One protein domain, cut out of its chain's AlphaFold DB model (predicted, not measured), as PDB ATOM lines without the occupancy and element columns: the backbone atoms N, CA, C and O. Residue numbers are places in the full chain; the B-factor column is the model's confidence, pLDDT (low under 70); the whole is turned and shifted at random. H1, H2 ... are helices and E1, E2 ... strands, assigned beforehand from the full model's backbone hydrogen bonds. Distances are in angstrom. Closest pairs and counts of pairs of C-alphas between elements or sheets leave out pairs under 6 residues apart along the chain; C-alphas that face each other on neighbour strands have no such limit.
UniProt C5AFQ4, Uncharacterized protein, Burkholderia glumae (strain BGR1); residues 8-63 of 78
ATOM      1  N   GLU A   8     177.611 154.013 188.963       95.44
ATOM      2  CA  GLU A   8     178.164 155.081 189.793       95.44
ATOM      3  C   GLU A   8     179.551 155.456 189.268       95.44
ATOM      4  O   GLU A   8     180.366 154.576 188.986       95.44
ATOM      5  N   ILE A   9     179.821 156.759 189.162       95.38
ATOM      6  CA  ILE A   9     181.168 157.299 188.961       95.38
ATOM      7  C   ILE A   9     181.512 158.114 190.203       95.38
ATOM      8  O   ILE A   9     180.785 159.040 190.561       95.38
ATOM      9  N   SER A  10     182.628 157.785 190.841       95.62
ATOM     10  CA  SER A  10     183.138 158.485 192.019       95.62
ATOM     11  C   SER A  10     184.598 158.875 191.820       95.62
ATOM     12  O   SER A  10     185.288 158.336 190.953       95.62
ATOM     13  N   ALA A  11     185.065 159.861 192.586       94.75
ATOM     14  CA  ALA A  11     186.440 160.330 192.514       94.75
ATOM     15  C   ALA A  11     187.007 160.611 193.906       94.75
ATOM     16  O   ALA A  11     186.358 161.268 194.721       94.75
ATOM     17  N   VAL A  12     188.243 160.177 194.142       94.06
ATOM     18  CA  VAL A  12     189.018 160.505 195.345       94.06
ATOM     19  C   VAL A  12     190.283 161.234 194.911       94.06
ATOM     20  O   VAL A  12     190.993 160.772 194.025       94.06
ATOM     21  N   SER A  13     190.589 162.375 195.534       86.19
ATOM     22  CA  SER A  13     191.643 163.294 195.071       86.19
ATOM     23  C   SER A  13     193.020 162.651 194.867       86.19
ATOM     24  O   SER A  13     193.776 163.114 194.014       86.19
ATOM     25  N   TYR A  14     193.354 161.610 195.636       86.56
ATOM     26  CA  TYR A  14     194.632 160.897 195.550       86.56
ATOM     27  C   TYR A  14     194.544 159.524 194.854       86.56
ATOM     28  O   TYR A  14     195.590 158.968 194.531       86.56
ATOM     29  N   GLU A  15     193.344 158.997 194.574       90.06
ATOM     30  CA  GLU A  15     193.151 157.694 193.899       90.06
ATOM     31  C   GLU A  15     192.690 157.855 192.439       90.06
ATOM     32  O   GLU A  15     193.054 157.058 191.579       90.06
ATOM     33  N   GLY A  16     191.951 158.924 192.127       92.19
ATOM     34  CA  GLY A  16     191.390 159.199 190.803       92.19
ATOM     35  C   GLY A  16     189.923 158.786 190.672       92.19
ATOM     36  O   GLY A  16     189.187 158.767 191.658       92.19
ATOM     37  N   LEU A  17     189.492 158.513 189.436       95.44
ATOM     38  CA  LEU A  17     188.128 158.087 189.109       95.44
ATOM     39  C   LEU A  17     187.947 156.580 189.303       95.44
ATOM     40  O   LEU A  17     188.784 155.786 188.882       95.44
ATOM     41  N   SER A  18     186.800 156.199 189.855       94.50
ATOM     42  CA  SER A  18     186.334 154.820 189.968       94.50
ATOM     43  C   SER A  18     184.927 154.688 189.397       94.50
ATOM     44  O   SER A  18     184.136 155.632 189.435       94.50
ATOM     45  N   VAL A  19     184.612 153.503 188.871       95.88
ATOM     46  CA  VAL A  19     183.289 153.187 188.325       95.88
ATOM     47  C   VAL A  19     182.777 151.903 188.956       95.88
ATOM     48  O   VAL A  19     183.516 150.925 189.070       95.88
ATOM     49  N   LYS A  20     181.495 151.889 189.315       96.12
ATOM     50  CA  LYS A  20     180.765 150.678 189.695       96.12
ATOM     51  C   LYS A  20     179.542 150.522 188.811       96.12
ATOM     52  O   LYS A  20     178.864 151.493 188.483       96.12
ATOM     53  N   THR A  21     179.264 149.292 188.417       94.62
ATOM     54  CA  THR A  21     178.012 148.938 187.743       94.62
ATOM     55  C   THR A  21     176.838 149.031 188.721       94.62
ATOM     56  O   THR A  21     177.027 149.087 189.935       94.62
ATOM     57  N   GLY A  22     175.608 149.006 188.212       89.81
ATOM     58  CA  GLY A  22     174.398 149.023 189.038       89.81
ATOM     59  C   GLY A  22     174.259 147.818 189.971       89.81
ATOM     60  O   GLY A  22     173.515 147.896 190.941       89.81
ATOM     61  N   SER A  23     174.989 146.730 189.709       90.62
ATOM     62  CA  SER A  23     175.097 145.577 190.610       90.62
ATOM     63  C   SER A  23     176.207 145.720 191.658       90.62
ATOM     64  O   SER A  23     176.381 144.824 192.473       90.62
ATOM     65  N   GLY A  24     176.961 146.825 191.652       91.94
ATOM     66  CA  GLY A  24     178.067 147.095 192.576       91.94
ATOM     67  C   GLY A  24     179.434 146.588 192.107       91.94
ATOM     68  O   GLY A  24     180.447 146.954 192.704       91.94
ATOM     69  N   GLU A  25     179.484 145.809 191.023       95.06
ATOM     70  CA  GLU A  25     180.730 145.252 190.486       95.06
ATOM     71  C   GLU A  25     181.622 146.337 189.861       95.06
ATOM     72  O   GLU A  25     181.083 147.284 189.267       95.06
ATOM     73  N   PRO A  26     182.963 146.206 189.924       94.75
ATOM     74  CA  PRO A  26     183.889 147.159 189.317       94.75
ATOM     75  C   PRO A  26     183.635 147.358 187.817       94.75
ATOM     76  O   PRO A  26     183.644 146.412 187.028       94.75
ATOM     77  N   GLY A  27     183.439 148.614 187.420       94.81
ATOM     78  CA  GLY A  27     183.310 149.039 186.030       94.81
ATOM     79  C   GLY A  27     184.588 149.690 185.500       94.81
ATOM     80  O   GLY A  27     185.522 149.986 186.246       94.81
ATOM     81  N   ARG A  28     184.622 149.947 184.190       94.69
ATOM     82  CA  ARG A  28     185.699 150.695 183.522       94.69
ATOM     83  C   ARG A  28     185.119 151.759 182.599       94.69
ATOM     84  O   ARG A  28     184.048 151.565 182.028       94.69
ATOM     85  N   LEU A  29     185.841 152.868 182.458       95.25
ATOM     86  CA  LEU A  29     185.571 153.866 181.426       95.25
ATOM     87  C   LEU A  29     186.179 153.405 180.102       95.25
ATOM     88  O   LEU A  29     187.240 152.783 180.093       95.25
ATOM     89  N   ALA A  30     185.509 153.731 179.001       95.94
ATOM     90  CA  ALA A  30     185.964 153.410 177.658       95.94
ATOM     91  C   ALA A  30     185.805 154.619 176.732       95.94
ATOM     92  O   ALA A  30     184.815 155.347 176.809       95.94
ATOM     93  N   VAL A  31     186.773 154.805 175.838       95.81
ATOM     94  CA  VAL A  31     186.661 155.701 174.689       95.81
ATOM     95  C   VAL A  31     186.056 154.901 173.547       95.81
ATOM     96  O   VAL A  31     186.587 153.859 173.165       95.81
ATOM     97  N   ILE A  32     184.945 155.392 173.010       96.94
ATOM     98  CA  ILE A  32     184.232 154.771 171.895       96.94
ATOM     99  C   ILE A  32     184.335 155.719 170.698       96.94
ATOM    100  O   ILE A  32     184.098 156.919 170.847       96.94
ATOM    101  N   ASP A  33     184.732 155.202 169.535       96.12
ATOM    102  CA  ASP A  33     184.794 155.992 168.303       96.12
ATOM    103  C   ASP A  33     183.394 156.263 167.717       96.12
ATOM    104  O   ASP A  33     182.369 155.778 168.201       96.12
ATOM    105  N   ALA A  34     183.337 157.041 166.635       96.62
ATOM    106  CA  ALA A  34     182.077 157.377 165.969       96.62
ATOM    107  C   ALA A  34     181.352 156.166 165.340       96.62
ATOM    108  O   ALA A  34     180.184 156.281 164.971       96.62
ATOM    109  N   HIS A  35     182.024 155.020 165.210       96.31
ATOM    110  CA  HIS A  35     181.480 153.780 164.658       96.31
ATOM    111  C   HIS A  35     181.026 152.798 165.748       96.31
ATOM    112  O   HIS A  35     180.485 151.742 165.426       96.31
ATOM    113  N   GLY A  36     181.209 153.145 167.024       95.25
ATOM    114  CA  GLY A  36     180.843 152.298 168.155       95.25
ATOM    115  C   GLY A  36     181.938 151.318 168.582       95.25
ATOM    116  O   GLY A  36     181.677 150.471 169.437       95.25
ATOM    117  N   ASN A  37     183.153 151.415 168.036       96.81
ATOM    118  CA  ASN A  37     184.259 150.562 168.460       96.81
ATOM    119  C   ASN A  37     184.891 151.110 169.737       96.81
ATOM    120  O   ASN A  37     185.123 152.313 169.867       96.81
ATOM    121  N   VAL A  38     185.233 150.214 170.660       96.88
ATOM    122  CA  VAL A  38     186.038 150.568 171.831       96.88
ATOM    123  C   VAL A  38     187.480 150.798 171.380       96.88
ATOM    124  O   VAL A  38     188.152 149.863 170.952       96.88
ATOM    125  N   VAL A  39     187.944 152.044 171.484       96.62
ATOM    126  CA  VAL A  39     189.316 152.456 171.148       96.62
ATOM    127  C   VAL A  39     190.269 152.121 172.291       96.62
ATOM    128  O   VAL A  39     191.346 151.578 172.065       96.62
ATOM    129  N   ASP A  40     189.863 152.430 173.522       96.19
ATOM    130  CA  ASP A  40     190.596 152.092 174.740       96.19
ATOM    131  C   ASP A  40     189.613 151.963 175.912       96.19
ATOM    132  O   ASP A  40     188.667 152.741 176.026       96.19
ATOM    133  N   ALA A  41     189.836 150.982 176.781       96.00
ATOM    134  CA  ALA A  41     189.110 150.774 178.038       96.00
ATOM    135  C   ALA A  41     190.068 150.436 179.197       96.00
ATOM    136  O   ALA A  41     189.691 149.800 180.187       96.00
ATOM    137  N   SER A  42     191.343 150.798 179.046       95.12
ATOM    138  CA  SER A  42     192.372 150.639 180.062       95.12
ATOM    139  C   SER A  42     192.143 151.590 181.250       95.12
ATOM    140  O   SER A  42     191.422 152.586 181.131       95.12
ATOM    141  N   PRO A  43     192.775 151.332 182.411       93.38
ATOM    142  CA  PRO A  43     192.744 152.261 183.544       93.38
ATOM    143  C   PRO A  43     193.225 153.681 183.199       93.38
ATOM    144  O   PRO A  43     192.800 154.646 183.836       93.38
ATOM    145  N   GLU A  44     194.051 153.830 182.159       93.94
ATOM    146  CA  GLU A  44     194.569 155.126 181.717       93.94
ATOM    147  C   GLU A  44     193.471 156.060 181.200       93.94
ATOM    148  O   GLU A  44     193.585 157.277 181.338       93.94
ATOM    149  N   VAL A  45     192.363 155.518 180.678       95.44
ATOM    150  CA  VAL A  45     191.199 156.318 180.266       95.44
ATOM    151  C   VAL A  45     190.617 157.069 181.463       95.44
ATOM    152  O   VAL A  45     190.365 158.274 181.388       95.44
ATOM    153  N   ALA A  46     190.444 156.377 182.592       94.62
ATOM    154  CA  ALA A  46     189.952 156.992 183.819       94.62
ATOM    155  C   ALA A  46     190.944 158.019 184.369       94.62
ATOM    156  O   ALA A  46     190.539 159.091 184.826       94.62
ATOM    157  N   ARG A  47     192.247 157.739 184.260       93.06
ATOM    158  CA  ARG A  47     193.284 158.683 184.670       93.06
ATOM    159  C   ARG A  47     193.262 159.962 183.835       93.06
ATOM    160  O   ARG A  47     193.212 161.053 184.400       93.06
ATOM    161  N   ALA A  48     193.239 159.832 182.511       94.06
ATOM    162  CA  ALA A  48     193.216 160.961 181.588       94.06
ATOM    163  C   ALA A  48     191.956 161.824 181.770       94.06
ATOM    164  O   ALA A  48     192.051 163.052 181.797       94.06
ATOM    165  N   ALA A  49     190.789 161.195 181.960       94.56
ATOM    166  CA  ALA A  49     189.537 161.897 182.236       94.56
ATOM    167  C   ALA A  49     189.597 162.689 183.554       94.56
ATOM    168  O   ALA A  49     189.207 163.860 183.594       94.56
ATOM    169  N   PHE A  50     190.133 162.081 184.619       94.31
ATOM    170  CA  PHE A  50     190.297 162.752 185.908       94.31
ATOM    171  C   PHE A  50     191.259 163.942 185.806       94.31
ATOM    172  O   PHE A  50     190.928 165.049 186.236       94.31
ATOM    173  N   ASP A  51     192.421 163.740 185.179       92.25
ATOM    174  CA  ASP A  51     193.436 164.781 185.015       92.25
ATOM    175  C   ASP A  51     192.912 165.953 184.167       92.25
ATOM    176  O   ASP A  51     193.156 167.112 184.513       92.25
ATOM    177  N   ALA A  52     192.146 165.679 183.103       91.56
ATOM    178  CA  ALA A  52     191.483 166.709 182.304       91.56
ATOM    179  C   ALA A  52     190.504 167.542 183.144       91.56
ATOM    180  O   ALA A  52     190.577 168.774 183.132       91.56
ATOM    181  N   ALA A  53     189.625 166.883 183.907       91.38
ATOM    182  CA  ALA A  53     188.614 167.551 184.723       91.38
ATOM    183  C   ALA A  53     189.251 168.421 185.822       91.38
ATOM    184  O   ALA A  53     188.918 169.602 185.957       91.38
ATOM    185  N   VAL A  54     190.228 167.876 186.557       91.00
ATOM    186  CA  VAL A  54     190.932 168.593 187.631       91.00
ATOM    187  C   VAL A  54     191.700 169.795 187.083       91.00
ATOM    188  O   VAL A  54     191.629 170.885 187.655       91.00
ATOM    189  N   ARG A  55     192.427 169.635 185.972       87.81
ATOM    190  CA  ARG A  55     193.163 170.742 185.338       87.81
ATOM    191  C   ARG A  55     192.218 171.814 184.802       87.81
ATOM    192  O   ARG A  55     192.500 172.994 184.987       87.81
ATOM    193  N   SER A  56     191.096 171.422 184.196       86.25
ATOM    194  CA  SER A  56     190.080 172.367 183.722       86.25
ATOM    195  C   SER A  56     189.534 173.204 184.878       86.25
ATOM    196  O   SER A  56     189.476 174.430 184.779       86.25
ATOM    197  N   TYR A  57     189.206 172.562 186.001       87.81
ATOM    198  CA  TYR A  57     188.722 173.257 187.191       87.81
ATOM    199  C   TYR A  57     189.778 174.196 187.790       87.81
ATOM    200  O   TYR A  57     189.478 175.342 188.112       87.81
ATOM    201  N   ARG A  58     191.043 173.763 187.874       87.00
ATOM    202  CA  ARG A  58     192.142 174.625 188.342       87.00
ATOM    203  C   ARG A  58     192.343 175.842 187.446       87.00
ATOM    204  O   ARG A  58     192.471 176.942 187.965       87.00
ATOM    205  N   ASN A  59     192.347 175.665 186.125       84.50
ATOM    206  CA  ASN A  59     192.499 176.776 185.182       84.50
ATOM    207  C   ASN A  59     191.359 177.787 185.317       84.50
ATOM    208  O   ASN A  59     191.613 178.988 185.358       84.50
ATOM    209  N   PHE A  60     190.126 177.295 185.475       84.06
ATOM    210  CA  PHE A  60     188.978 178.142 185.778       84.06
ATOM    211  C   PHE A  60     189.208 178.973 187.050       84.06
ATOM    212  O   PHE A  60     189.062 180.193 187.014       84.06
ATOM    213  N   LEU A  61     189.645 178.346 188.148       86.50
ATOM    214  CA  LEU A  61     189.916 179.048 189.409       86.50
ATOM    215  C   LEU A  61     191.086 180.039 189.323       86.50
ATOM    216  O   LEU A  61     191.074 181.056 190.009       86.50
ATOM    217  N   MET A  62     192.089 179.768 188.487       85.31
ATOM    218  CA  MET A  62     193.227 180.671 188.275       85.31
ATOM    219  C   MET A  62     192.877 181.891 187.408       85.31
ATOM    220  O   MET A  62     193.719 182.770 187.238       85.31
ATOM    221  N   GLY A  63     191.669 181.957 186.835       78.12
ATOM    222  CA  GLY A  63     191.245 183.076 185.990       78.12
ATOM    223  C   GLY A  63     192.005 183.172 184.663       78.12
ATOM    224  O   GLY A  63     191.939 184.192 183.979       78.12
TER     225      GLY A  63
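What this domain is: This is residues 8 to 63 of the 78 residues of an uncharacterized protein of Burkholderia glumae (strain BGR1) (UniProt C5AFQ4). A hairpin of two strands, E1 and E2, lies over the first part of one long helix, H1, whose last turns stick out free at residues 55 to 61. From E2 a long link runs past the beginning of the helix to a small loop at the other end, where the short strand E3 pairs with residues 31 to 32. The printed part has 56 residues, with named elements in the order E1, E2, E3, H1; E1 and E2 form an antiparallel sheet, and the class is mixed, helices and strands. The whole is loose, with a radius of gyration of the C-alphas of 13.3 A and spans of 37 by 29 by 16 A.

How they stand to each other: E1, residues 8 to 12, and E2, residues 16 to 21, form a hairpin, antiparallel at 158 degrees. N 10 and O 18 are 3.0 A apart and N 18 and O 10 are 2.8 A apart, both within hydrogen-bond range. The closest C-alphas of E2 and H1, residues 43 to 61, are those of Leu 17 and Ala 46, 5.7 A apart. E1 and H1 are only just apart, closest at 8.0 A. E3, residues 38 to 40, is apart from E1 and E2, pairs with no named strand, and meets H1 only through their link. In H1 every O i to N i+4 pair is within hydrogen-bond range.

Where its parts are: E1 begins at C-alpha 8 (178.164, 155.081, 189.793). E2 is 17.1 A long, from Gly 16 to Thr 21. H1 is 27.6 A long, from C-alpha 43 (192.744, 152.261, 183.544) to C-alpha 61 (189.916, 179.048, 189.409). E1 measures 13.3 A and E3 5.6 A.

The domain as a whole: The two C-alphas farthest apart are those of Ser 23 and Gly 63, 41.1 A. The printed part has no cut. The link from E2 to E3, 16 residues, is long; the other two are tight. The mean pLDDT of the printed part is 92.7, and no printed residue is under 70.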